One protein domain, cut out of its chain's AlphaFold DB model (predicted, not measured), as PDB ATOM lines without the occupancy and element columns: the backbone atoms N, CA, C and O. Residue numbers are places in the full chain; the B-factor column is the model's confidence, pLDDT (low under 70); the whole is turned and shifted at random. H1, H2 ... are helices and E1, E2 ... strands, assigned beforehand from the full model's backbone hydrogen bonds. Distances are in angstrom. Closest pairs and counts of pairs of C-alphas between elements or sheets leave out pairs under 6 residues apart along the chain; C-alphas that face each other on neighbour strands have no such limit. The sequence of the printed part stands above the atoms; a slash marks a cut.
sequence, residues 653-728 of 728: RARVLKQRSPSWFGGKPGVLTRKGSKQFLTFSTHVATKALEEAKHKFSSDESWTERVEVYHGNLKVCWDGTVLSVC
ATOM      1  N   ARG A 653      -8.554 -17.272  23.299       91.31
ATOM      2  CA  ARG A 653      -9.659 -18.151  22.911       91.31
ATOM      3  C   ARG A 653     -10.955 -17.364  22.776       91.31
ATOM      4  O   ARG A 653     -11.406 -16.777  23.754       91.31
ATOM      5  N   ALA A 654     -11.568 -17.383  21.598       92.19
ATOM      6  CA  ALA A 654     -12.938 -16.915  21.408       92.19
ATOM      7  C   ALA A 654     -13.932 -18.055  21.678       92.19
ATOM      8  O   ALA A 654     -13.670 -19.208  21.323       92.19
ATOM      9  N   ARG A 655     -15.074 -17.730  22.288       91.31
ATOM     10  CA  ARG A 655     -16.167 -18.656  22.608       91.31
ATOM     11  C   ARG A 655     -17.496 -18.099  22.117       91.31
ATOM     12  O   ARG A 655     -17.805 -16.940  22.391       91.31
ATOM     13  N   VAL A 656     -18.304 -18.932  21.468       92.44
ATOM     14  CA  VAL A 656     -19.662 -18.551  21.054       92.44
ATOM     15  C   VAL A 656     -20.624 -18.642  22.244       92.44
ATOM     16  O   VAL A 656     -20.768 -19.691  22.876       92.44
ATOM     17  N   LEU A 657     -21.295 -17.535  22.556       85.81
ATOM     18  CA  LEU A 657     -22.351 -17.470  23.569       85.81
ATOM     19  C   LEU A 657     -23.645 -18.138  23.081       85.81
ATOM     20  O   LEU A 657     -23.885 -18.299  21.887       85.81
ATOM     21  N   LYS A 658     -24.525 -18.495  24.024       82.06
ATOM     22  CA  LYS A 658     -25.872 -19.052  23.769       82.06
ATOM     23  C   LYS A 658     -25.893 -20.416  23.017       82.06
ATOM     24  O   LYS A 658     -26.974 -20.968  22.816       82.06
ATOM     25  N   GLN A 659     -24.749 -21.020  22.655       80.69
ATOM     26  CA  GLN A 659     -24.662 -22.425  22.203       80.69
ATOM     27  C   GLN A 659     -24.809 -23.412  23.384       80.69
ATOM     28  O   GLN A 659     -24.325 -23.149  24.481       80.69
ATOM     29  N   ARG A 660     -25.442 -24.580  23.157       81.62
ATOM     30  CA  ARG A 660     -25.547 -25.668  24.164       81.62
ATOM     31  C   ARG A 660     -24.200 -26.339  24.467       81.62
ATOM     32  O   ARG A 660     -23.990 -26.807  25.578       81.62
ATOM     33  N   SER A 661     -23.320 -26.381  23.476       81.81
ATOM     34  CA  SER A 661     -21.951 -26.888  23.547       81.81
ATOM     35  C   SER A 661     -21.034 -25.764  23.054       81.81
ATOM     36  O   SER A 661     -21.051 -25.488  21.856       81.81
ATOM     37  N   PRO A 662     -20.306 -25.056  23.936       80.00
ATOM     38  CA  PRO A 662     -19.511 -23.906  23.525       80.00
ATOM     39  C   PRO A 662     -18.311 -24.348  22.685       80.00
ATOM     40  O   PRO A 662     -17.355 -24.932  23.199       80.00
ATOM     41  N   SER A 663     -18.362 -24.028  21.397       85.81
ATOM     42  CA  SER A 663     -17.205 -24.054  20.507       85.81
ATOM     43  C   SER A 663     -16.140 -23.052  20.983       85.81
ATOM     44  O   SER A 663     -16.453 -21.939  21.417       85.81
ATOM     45  N   TRP A 664     -14.869 -23.462  20.922       89.44
ATOM     46  CA  TRP A 664     -13.719 -22.647  21.317       89.44
ATOM     47  C   TRP A 664     -12.734 -22.522  20.154       89.44
ATOM     48  O   TRP A 664     -12.211 -23.519  19.658       89.44
ATOM     49  N   PHE A 665     -12.429 -21.288  19.770       88.69
ATOM     50  CA  PHE A 665     -11.508 -20.967  18.684       88.69
ATOM     51  C   PHE A 665     -10.242 -20.360  19.274       88.69
ATOM     52  O   PHE A 665     -10.303 -19.323  19.929       88.69
ATOM     53  N   GLY A 666      -9.102 -21.028  19.096       87.75
ATOM     54  CA  GLY A 666      -7.816 -20.597  19.644       87.75
ATOM     55  C   GLY A 666      -6.942 -19.879  18.618       87.75
ATOM     56  O   GLY A 666      -6.915 -20.258  17.450       87.75
ATOM     57  N   GLY A 667      -6.169 -18.895  19.071       82.38
ATOM     58  CA  GLY A 667      -5.071 -18.304  18.308       82.38
ATOM     59  C   GLY A 667      -4.074 -17.583  19.212       82.38
ATOM     60  O   GLY A 667      -4.330 -17.356  20.395       82.38
ATOM     61  N   LYS A 668      -2.905 -17.241  18.667       80.81
ATOM     62  CA  LYS A 668      -1.883 -16.508  19.425       80.81
ATOM     63  C   LYS A 668      -2.219 -15.010  19.506       80.81
ATOM     64  O   LYS A 668      -2.790 -14.476  18.547       80.81
ATOM     65  N   PRO A 669      -1.862 -14.325  20.607       76.25
ATOM     66  CA  PRO A 669      -1.806 -12.867  20.620       76.25
ATOM     67  C   PRO A 669      -0.804 -12.346  19.580       76.25
ATOM     68  O   PRO A 669       0.152 -13.031  19.213       76.25
ATOM     69  N   GLY A 670      -1.047 -11.127  19.105       75.81
ATOM     70  CA  GLY A 670      -0.107 -10.347  18.308       75.81
ATOM     71  C   GLY A 670       0.747  -9.441  19.195       75.81
ATOM     72  O   GLY A 670       1.167  -9.822  20.284       75.81
ATOM     73  N   VAL A 671       0.981  -8.215  18.733       71.94
ATOM     74  CA  VAL A 671       1.671  -7.161  19.488       71.94
ATOM     75  C   VAL A 671       0.823  -6.707  20.685       71.94
ATOM     76  O   VAL A 671      -0.361  -6.389  20.531       71.94
ATOM     77  N   LEU A 672       1.452  -6.627  21.860       70.31
ATOM     78  CA  LEU A 672       0.957  -5.910  23.034       70.31
ATOM     79  C   LEU A 672       1.480  -4.468  22.982       70.31
ATOM     80  O   LEU A 672       2.693  -4.259  22.965       70.31
ATOM     81  N   THR A 673       0.591  -3.479  22.988       71.38
ATOM     82  CA  THR A 673       0.943  -2.053  23.056       71.38
ATOM     83  C   THR A 673       0.407  -1.412  24.342       71.38
ATOM     84  O   THR A 673      -0.401  -1.993  25.073       71.38
ATOM     85  N   ARG A 674       0.891  -0.209  24.668       69.50
ATOM     86  CA  ARG A 674       0.439   0.591  25.815       69.50
ATOM     87  C   ARG A 674       0.237   2.036  25.362       69.50
ATOM     88  O   ARG A 674       1.133   2.598  24.741       69.50
ATOM     89  N   LYS A 675      -0.910   2.634  25.693       71.00
ATOM     90  CA  LYS A 675      -1.200   4.067  25.496       71.00
ATOM     91  C   LYS A 675      -1.785   4.604  26.802       71.00
ATOM     92  O   LYS A 675      -2.862   4.182  27.224       71.00
ATOM     93  N   GLY A 676      -1.038   5.483  27.473       85.25
ATOM     94  CA  GLY A 676      -1.310   5.864  28.862       85.25
ATOM     95  C   GLY A 676      -1.233   4.659  29.811       85.25
ATOM     96  O   GLY A 676      -0.371   3.792  29.664       85.25
ATOM     97  N   SER A 677      -2.164   4.579  30.761       80.50
ATOM     98  CA  SER A 677      -2.299   3.448  31.692       80.50
ATOM     99  C   SER A 677      -2.875   2.175  31.057       80.50
ATOM    100  O   SER A 677      -2.726   1.092  31.622       80.50
ATOM    101  N   LYS A 678      -3.522   2.271  29.885       69.62
ATOM    102  CA  LYS A 678      -4.189   1.138  29.231       69.62
ATOM    103  C   LYS A 678      -3.199   0.285  28.431       69.62
ATOM    104  O   LYS A 678      -2.398   0.797  27.644       69.62
ATOM    105  N   GLN A 679      -3.292  -1.031  28.616       72.06
ATOM    106  CA  GLN A 679      -2.645  -2.037  27.776       72.06
ATOM    107  C   GLN A 679      -3.636  -2.561  26.736       72.06
ATOM    108  O   GLN A 679      -4.797  -2.813  27.051       72.06
ATOM    109  N   PHE A 680      -3.147  -2.725  25.511       72.69
ATOM    110  CA  PHE A 680      -3.935  -3.043  24.330       72.69
ATOM    111  C   PHE A 680      -3.333  -4.257  23.633       72.69
ATOM    112  O   PHE A 680      -2.161  -4.242  23.250       72.69
ATOM    113  N   LEU A 681      -4.117  -5.321  23.479       75.06
ATOM    114  CA  LEU A 681      -3.641  -6.573  22.897       75.06
ATOM    115  C   LEU A 681      -4.194  -6.743  21.482       75.06
ATOM    116  O   LEU A 681      -5.388  -6.973  21.296       75.06
ATOM    117  N   THR A 682      -3.334  -6.657  20.467       76.12
ATOM    118  CA  THR A 682      -3.739  -7.074  19.116       76.12
ATOM    119  C   THR A 682      -3.856  -8.597  19.070       76.12
ATOM    120  O   THR A 682      -3.105  -9.316  19.734       76.12
ATOM    121  N   PHE A 683      -4.805  -9.116  18.296       76.19
ATOM    122  CA  PHE A 683      -5.001 -10.552  18.115       76.19
ATOM    123  C   PHE A 683      -5.412 -10.850  16.676       76.19
ATOM    124  O   PHE A 683      -5.921  -9.979  15.974       76.19
ATOM    125  N   SER A 684      -5.155 -12.071  16.209       73.50
ATOM    126  CA  SER A 684      -5.447 -12.410  14.816       73.50
ATOM    127  C   SER A 684      -6.957 -12.523  14.589       73.50
ATOM    128  O   SER A 684      -7.614 -13.378  15.185       73.50
ATOM    129  N   THR A 685      -7.491 -11.691  13.690       76.62
ATOM    130  CA  THR A 685      -8.933 -11.514  13.444       76.62
ATOM    131  C   THR A 685      -9.670 -12.831  13.221       76.62
ATOM    132  O   THR A 685     -10.779 -12.994  13.718       76.62
ATOM    133  N   HIS A 686      -9.029 -13.809  12.569       74.81
ATOM    134  CA  HIS A 686      -9.609 -15.123  12.278       74.81
ATOM    135  C   HIS A 686     -10.116 -15.883  13.521       74.81
ATOM    136  O   HIS A 686     -10.981 -16.744  13.386       74.81
ATOM    137  N   VAL A 687      -9.601 -15.581  14.720       81.44
ATOM    138  CA  VAL A 687     -10.077 -16.164  15.986       81.44
ATOM    139  C   VAL A 687     -11.502 -15.692  16.286       81.44
ATOM    140  O   VAL A 687     -12.361 -16.503  16.627       81.44
ATOM    141  N   ALA A 688     -11.773 -14.398  16.091       81.19
ATOM    142  CA  ALA A 688     -13.124 -13.853  16.143       81.19
ATOM    143  C   ALA A 688     -13.935 -14.270  14.908       81.19
ATOM    144  O   ALA A 688     -15.056 -14.737  15.066       81.19
ATOM    145  N   THR A 689     -13.376 -14.187  13.693       80.38
ATOM    146  CA  THR A 689     -14.105 -14.519  12.457       80.38
ATOM    147  C   THR A 689     -14.642 -15.950  12.465       80.38
ATOM    148  O   THR A 689     -15.820 -16.127  12.183       80.38
ATOM    149  N   LYS A 690     -13.851 -16.954  12.879       83.12
ATOM    150  CA  LYS A 690     -14.326 -18.347  12.975       83.12
ATOM    151  C   LYS A 690     -15.412 -18.525  14.045       83.12
ATOM    152  O   LYS A 690     -16.389 -19.224  13.801       83.12
ATOM    153  N   ALA A 691     -15.297 -17.850  15.193       86.00
ATOM    154  CA  ALA A 691     -16.352 -17.843  16.212       86.00
ATOM    155  C   ALA A 691     -17.648 -17.179  15.702       86.00
ATOM    156  O   ALA A 691     -18.751 -17.628  16.005       86.00
ATOM    157  N   LEU A 692     -17.525 -16.135  14.880       83.12
ATOM    158  CA  LEU A 692     -18.657 -15.477  14.233       83.12
ATOM    159  C   LEU A 692     -19.268 -16.326  13.118       83.12
ATOM    160  O   LEU A 692     -20.482 -16.334  12.978       83.12
ATOM    161  N   GLU A 693     -18.465 -17.055  12.347       82.62
ATOM    162  CA  GLU A 693     -18.927 -17.994  11.316       82.62
ATOM    163  C   GLU A 693     -19.685 -19.180  11.922       82.62
ATOM    164  O   GLU A 693     -20.769 -19.517  11.456       82.62
ATOM    165  N   GLU A 694     -19.205 -19.725  13.037       83.62
ATOM    166  CA  GLU A 694     -19.923 -20.730  13.829       83.62
ATOM    167  C   GLU A 694     -21.241 -20.177  14.419       83.62
ATOM    168  O   GLU A 694     -22.247 -20.884  14.525       83.62
ATOM    169  N   ALA A 695     -21.296 -18.875  14.724       79.75
ATOM    170  CA  ALA A 695     -22.542 -18.184  15.060       79.75
ATOM    171  C   ALA A 695     -23.428 -17.852  13.834       79.75
ATOM    172  O   ALA A 695     -24.631 -17.620  14.009       79.75
ATOM    173  N   LYS A 696     -22.890 -17.842  12.597       67.56
ATOM    174  CA  LYS A 696     -23.588 -17.314  11.404       67.56
ATOM    175  C   LYS A 696     -24.815 -18.100  10.979       67.56
ATOM    176  O   LYS A 696     -25.726 -17.512  10.404       67.56
ATOM    177  N   HIS A 697     -24.922 -19.368  11.358       57.91
ATOM    178  CA  HIS A 697     -26.123 -20.166  11.112       57.91
ATOM    179  C   HIS A 697     -27.371 -19.711  11.912       57.91
ATOM    180  O   HIS A 697     -28.403 -20.377  11.823       57.91
ATOM    181  N   LYS A 698     -27.308 -18.629  12.718       58.38
ATOM    182  CA  LYS A 698     -28.415 -18.152  13.585       58.38
ATOM    183  C   LYS A 698     -28.519 -16.618  13.759       58.38
ATOM    184  O   LYS A 698     -28.872 -16.163  14.852       58.38
ATOM    185  N   PHE A 699     -28.197 -15.798  12.755       64.25
ATOM    186  CA  PHE A 699     -28.331 -14.329  12.861       64.25
ATOM    187  C   PHE A 699     -29.668 -13.773  12.346       64.25
ATOM    188  O   PHE A 699     -30.184 -14.221  11.326       64.25
ATOM    189  N   SER A 700     -30.158 -12.736  13.034       59.19
ATOM    190  CA  SER A 700     -30.851 -11.603  12.404       59.19
ATOM    191  C   SER A 700     -29.818 -10.494  12.157       59.19
ATOM    192  O   SER A 700     -28.753 -10.517  12.778       59.19
ATOM    193  N   SER A 701     -30.110  -9.528  11.288       62.16
ATOM    194  CA  SER A 701     -29.178  -8.462  10.881       62.16
ATOM    195  C   SER A 701     -28.764  -7.487  11.992       62.16
ATOM    196  O   SER A 701     -27.754  -6.806  11.836       62.16
ATOM    197  N   ASP A 702     -29.517  -7.430  13.095       74.19
ATOM    198  CA  ASP A 702     -29.555  -6.244  13.965       74.19
ATOM    199  C   ASP A 702     -28.869  -6.426  15.340       74.19
ATOM    200  O   ASP A 702     -28.793  -5.478  16.117       74.19
ATOM    201  N   GLU A 703     -28.374  -7.628  15.677       74.50
ATOM    202  CA  GLU A 703     -27.677  -7.892  16.955       74.50
ATOM    203  C   GLU A 703     -26.175  -7.567  16.874       74.50
ATOM    204  O   GLU A 703     -25.483  -8.000  15.946       74.50
ATOM    205  N   SER A 704     -25.637  -6.879  17.890       75.75
ATOM    206  CA  SER A 704     -24.205  -6.563  17.944       75.75
ATOM    207  C   SER A 704     -23.371  -7.811  18.259       75.75
ATOM    208  O   SER A 704     -23.712  -8.629  19.118       75.75
ATOM    209  N   TRP A 705     -22.253  -8.009  17.552       73.62
ATOM    210  CA  TRP A 705     -21.541  -9.289  17.635       73.62
ATOM    211  C   TRP A 705     -20.725  -9.475  18.924       73.62
ATOM    212  O   TRP A 705     -20.511 -10.610  19.363       73.62
ATOM    213  N   THR A 706     -20.392  -8.367  19.590       78.19
ATOM    214  CA  THR A 706     -19.969  -8.264  21.000       78.19
ATOM    215  C   THR A 706     -20.844  -9.081  21.955       78.19
ATOM    216  O   THR A 706     -20.330  -9.704  22.880       78.19
ATOM    217  N   GLU A 707     -22.162  -9.133  21.734       82.44
ATOM    218  CA  GLU A 707     -23.108  -9.859  22.597       82.44
ATOM    219  C   GLU A 707     -23.109 -11.381  22.377       82.44
ATOM    220  O   GLU A 707     -23.795 -12.117  23.098       82.44
ATOM    221  N   ARG A 708     -22.385 -11.871  21.361       80.94
ATOM    222  CA  ARG A 708     -22.384 -13.288  20.969       80.94
ATOM    223  C   ARG A 708     -21.014 -13.969  20.979       80.94
ATOM    224  O   ARG A 708     -20.984 -15.199  20.916       80.94
ATOM    225  N   VAL A 709     -19.908 -13.235  21.113       88.81
ATOM    226  CA  VAL A 709     -18.556 -13.813  21.211       88.81
ATOM    227  C   VAL A 709     -17.812 -13.258  22.423       88.81
ATOM    228  O   VAL A 709     -17.597 -12.057  22.538       88.81
ATOM    229  N   GLU A 710     -17.360 -14.146  23.308       91.62
ATOM    230  CA  GLU A 710     -16.467 -13.795  24.417       91.62
ATOM    231  C   GLU A 710     -15.029 -14.174  24.075       91.62
ATOM    232  O   GLU A 710     -14.767 -15.317  23.699       91.62
ATOM    233  N   VAL A 711     -14.088 -13.244  24.245       89.69
ATOM    234  CA  VAL A 711     -12.651 -13.510  24.107       89.69
ATOM    235  C   VAL A 711     -12.035 -13.700  25.492       89.69
ATOM    236  O   VAL A 711     -12.324 -12.947  26.418       89.69
ATOM    237  N   TYR A 712     -11.178 -14.708  25.633       89.62
ATOM    238  CA  TYR A 712     -10.490 -15.062  26.872       89.62
ATOM    239  C   TYR A 712      -8.973 -15.138  26.678       89.62
ATOM    240  O   TYR A 712      -8.494 -15.686  25.684       89.62
ATOM    241  N   HIS A 713      -8.219 -14.652  27.665       85.12
ATOM    242  CA  HIS A 713      -6.772 -14.812  27.797       85.12
ATOM    243  C   HIS A 713      -6.483 -15.737  28.987       85.12
ATOM    244  O   HIS A 713      -6.526 -15.325  30.151       85.12
ATOM    245  N   GLY A 714      -6.240 -17.020  28.705       84.81
ATOM    246  CA  GLY A 714      -6.245 -18.053  29.742       84.81
ATOM    247  C   GLY A 714      -7.631 -18.151  30.390       84.81
ATOM    248  O   GLY A 714      -8.580 -18.569  29.732       84.81
ATOM    249  N   ASN A 715      -7.737 -17.730  31.653       84.62
ATOM    250  CA  ASN A 715      -8.998 -17.679  32.405       84.62
ATOM    251  C   ASN A 715      -9.610 -16.265  32.491       84.62
ATOM    252  O   ASN A 715     -10.750 -16.131  32.931       84.62
ATOM    253  N   LEU A 716      -8.879 -15.213  32.100       81.94
ATOM    254  CA  LEU A 716      -9.369 -13.832  32.149       81.94
ATOM    255  C   LEU A 716     -10.276 -13.564  30.948       81.94
ATOM    256  O   LEU A 716      -9.890 -13.864  29.816       81.94
ATOM    257  N   LYS A 717     -11.462 -12.990  31.175       86.94
ATOM    258  CA  LYS A 717     -12.299 -12.469  30.089       86.94
ATOM    259  C   LYS A 717     -11.688 -11.154  29.612       86.94
ATOM    260  O   LYS A 717     -11.326 -10.312  30.421       86.94
ATOM    261  N   VAL A 718     -11.564 -10.987  28.304       83.75
ATOM    262  CA  VAL A 718     -10.984  -9.787  27.704       83.75
ATOM    263  C   VAL A 718     -12.120  -8.957  27.123       83.75
ATOM    264  O   VAL A 718     -12.915  -9.451  26.323       83.75
ATOM    265  N   CYS A 719     -12.226  -7.708  27.563       78.44
ATOM    266  CA  CYS A 719     -13.232  -6.772  27.096       78.44
ATOM    267  C   CYS A 719     -12.810  -6.209  25.732       78.44
ATOM    268  O   CYS A 719     -11.657  -5.828  25.526       78.44
ATOM    269  N   TRP A 720     -13.743  -6.178  24.783       68.25
ATOM    270  CA  TRP A 720     -13.490  -5.786  23.399       68.25
ATOM    271  C   TRP A 720     -14.368  -4.588  23.031       68.25
ATOM    272  O   TRP A 720     -15.580  -4.639  23.232       68.25
ATOM    273  N   ASP A 721     -13.752  -3.513  22.533       62.34
ATOM    274  CA  ASP A 721     -14.401  -2.203  22.336       62.34
ATOM    275  C   ASP A 721     -14.952  -1.951  20.920       62.34
ATOM    276  O   ASP A 721     -15.526  -0.898  20.661       62.34
ATOM    277  N   GLY A 722     -14.799  -2.913  20.004       54.19
ATOM    278  CA  GLY A 722     -15.080  -2.744  18.572       54.19
ATOM    279  C   GLY A 722     -13.817  -2.709  17.703       54.19
ATOM    280  O   GLY A 722     -13.883  -3.003  16.511       54.19
ATOM    281  N   THR A 723     -12.652  -2.449  18.302       48.69
ATOM    282  CA  THR A 723     -11.355  -2.373  17.606       48.69
ATOM    283  C   THR A 723     -10.212  -3.043  18.360       48.69
ATOM    284  O   THR A 723      -9.356  -3.670  17.735       48.69
ATOM    285  N   VAL A 724     -10.185  -2.964  19.691       53.88
ATOM    286  CA  VAL A 724      -9.044  -3.372  20.515       53.88
ATOM    287  C   VAL A 724      -9.491  -4.181  21.732       53.88
ATOM    288  O   VAL A 724     -10.612  -4.061  22.226       53.88
ATOM    289  N   LEU A 725      -8.607  -5.065  22.199       52.88
ATOM    290  CA  LEU A 725      -8.794  -5.814  23.438       52.88
ATOM    291  C   LEU A 725      -8.170  -5.072  24.621       52.88
ATOM    292  O   LEU A 725      -6.978  -4.753  24.600       52.88
ATOM    293  N   SER A 726      -8.966  -4.901  25.673       50.88
ATOM    294  CA  SER A 726      -8.557  -4.440  26.999       50.88
ATOM    295  C   SER A 726      -8.851  -5.526  28.038       50.88
ATOM    296  O   SER A 726      -9.859  -6.226  27.959       50.88
ATOM    297  N   VAL A 727      -7.957  -5.712  29.010       45.09
ATOM    298  CA  VAL A 727      -8.222  -6.634  30.127       45.09
ATOM    299  C   VAL A 727      -9.241  -5.992  31.066       45.09
ATOM    300  O   VAL A 727      -9.113  -4.811  31.393       45.09
ATOM    301  N   CYS A 728     -10.218  -6.787  31.491       45.94
ATOM    302  CA  CYS A 728     -11.149  -6.488  32.570       45.94
ATOM    303  C   CYS A 728     -11.072  -7.587  33.649       45.94
ATOM    304  O   CYS A 728     -11.512  -7.293  34.779       45.94
TER     305      CYS A 728
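What this domain is: This is residues 653 to 728 of the 728 residues of a protein of Periconia macrospinosa (UniProt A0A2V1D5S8). What is the overall picture? A strongly twisted sheet of five strands, E2 E1 E5 E6 E7, has the helix H1 along one face over E1, and the long hairpin of E3 and E4 reaches out at one end of the domain, with E4 beside E7. At the other end residues 696 to 703, of which 696 belongs to H1, stick out from the rest. What is it made of? The 76 printed residues hold one named helix and seven named strands, in the order E1 E2 E3 E4 H1 E5 E6 E7; both sheets are antiparallel and the class is mixed. How large is it? It is compact, with a radius of gyration of the C-alphas of 12.8 A, but elongated, spanning 39 by 25 by 19 A.

Where its parts are: Where do the first strands lie? E1, residues 653 to 656, begins with C-alpha 653 at (-9.659, -18.151, 22.911), and E2 is residues 664 to 667. E3, residues 669 to 675, is 17.6 A long, and E4, residues 678 to 683, is 16.2 A long. What follows? H1, residues 686 to 696, is 14.2 A long and begins with C-alpha 686 at (-9.609, -15.123, 12.278). E5 is residues 709 to 713, 13.5 A long, E6 is residues 716 to 720, 12.6 A long, and E7, residues 725 to 727, ends with C-alpha 727 at (-8.222, -6.634, 30.127).

How they stand to each other: How is the large sheet joined? In the hairpin of E1 and E2, N 654 and O 665 are 2.9 A apart, within hydrogen-bond range; between E1 and E5, N 655 and O 710 are 2.8 A apart. E5 E6 E7 form a meander, each strand the antiparallel neighbour of the one before, with N 718 and O 711 at 2.8 A and N 719 and O 726 at 2.8 A. Where is H1? It is on the sheet at a height of 7.7 A, over E1 and along the strands, at 9 degrees to E1 on the local plane; the closest C-alphas of the two are those of Val 656 and Ala 691, 5.9 A apart. In H1, 6 of 7 O i to N i+4 pairs are within hydrogen-bond range. How does the other hairpin sit? E2 runs on into E3 at 74 degrees, and in the hairpin of E3 and E4 N 673 and O 680 are 2.9 A apart. The closest C-alphas of E4 and E7 are those of Leu 681 and Leu 725, 5.2 A apart.

The domain as a whole: How far does it reach? The two C-alphas farthest apart, those of Gly 676 and His 697, are 40.1 A from each other. Is it unbroken? The printed part has no cut, and the one long link is H1 to E5, with 12 residues. Where is confidence low? The model's pLDDT is under 70 at residues 674 and 678, 696 to 701 and 720 to 728.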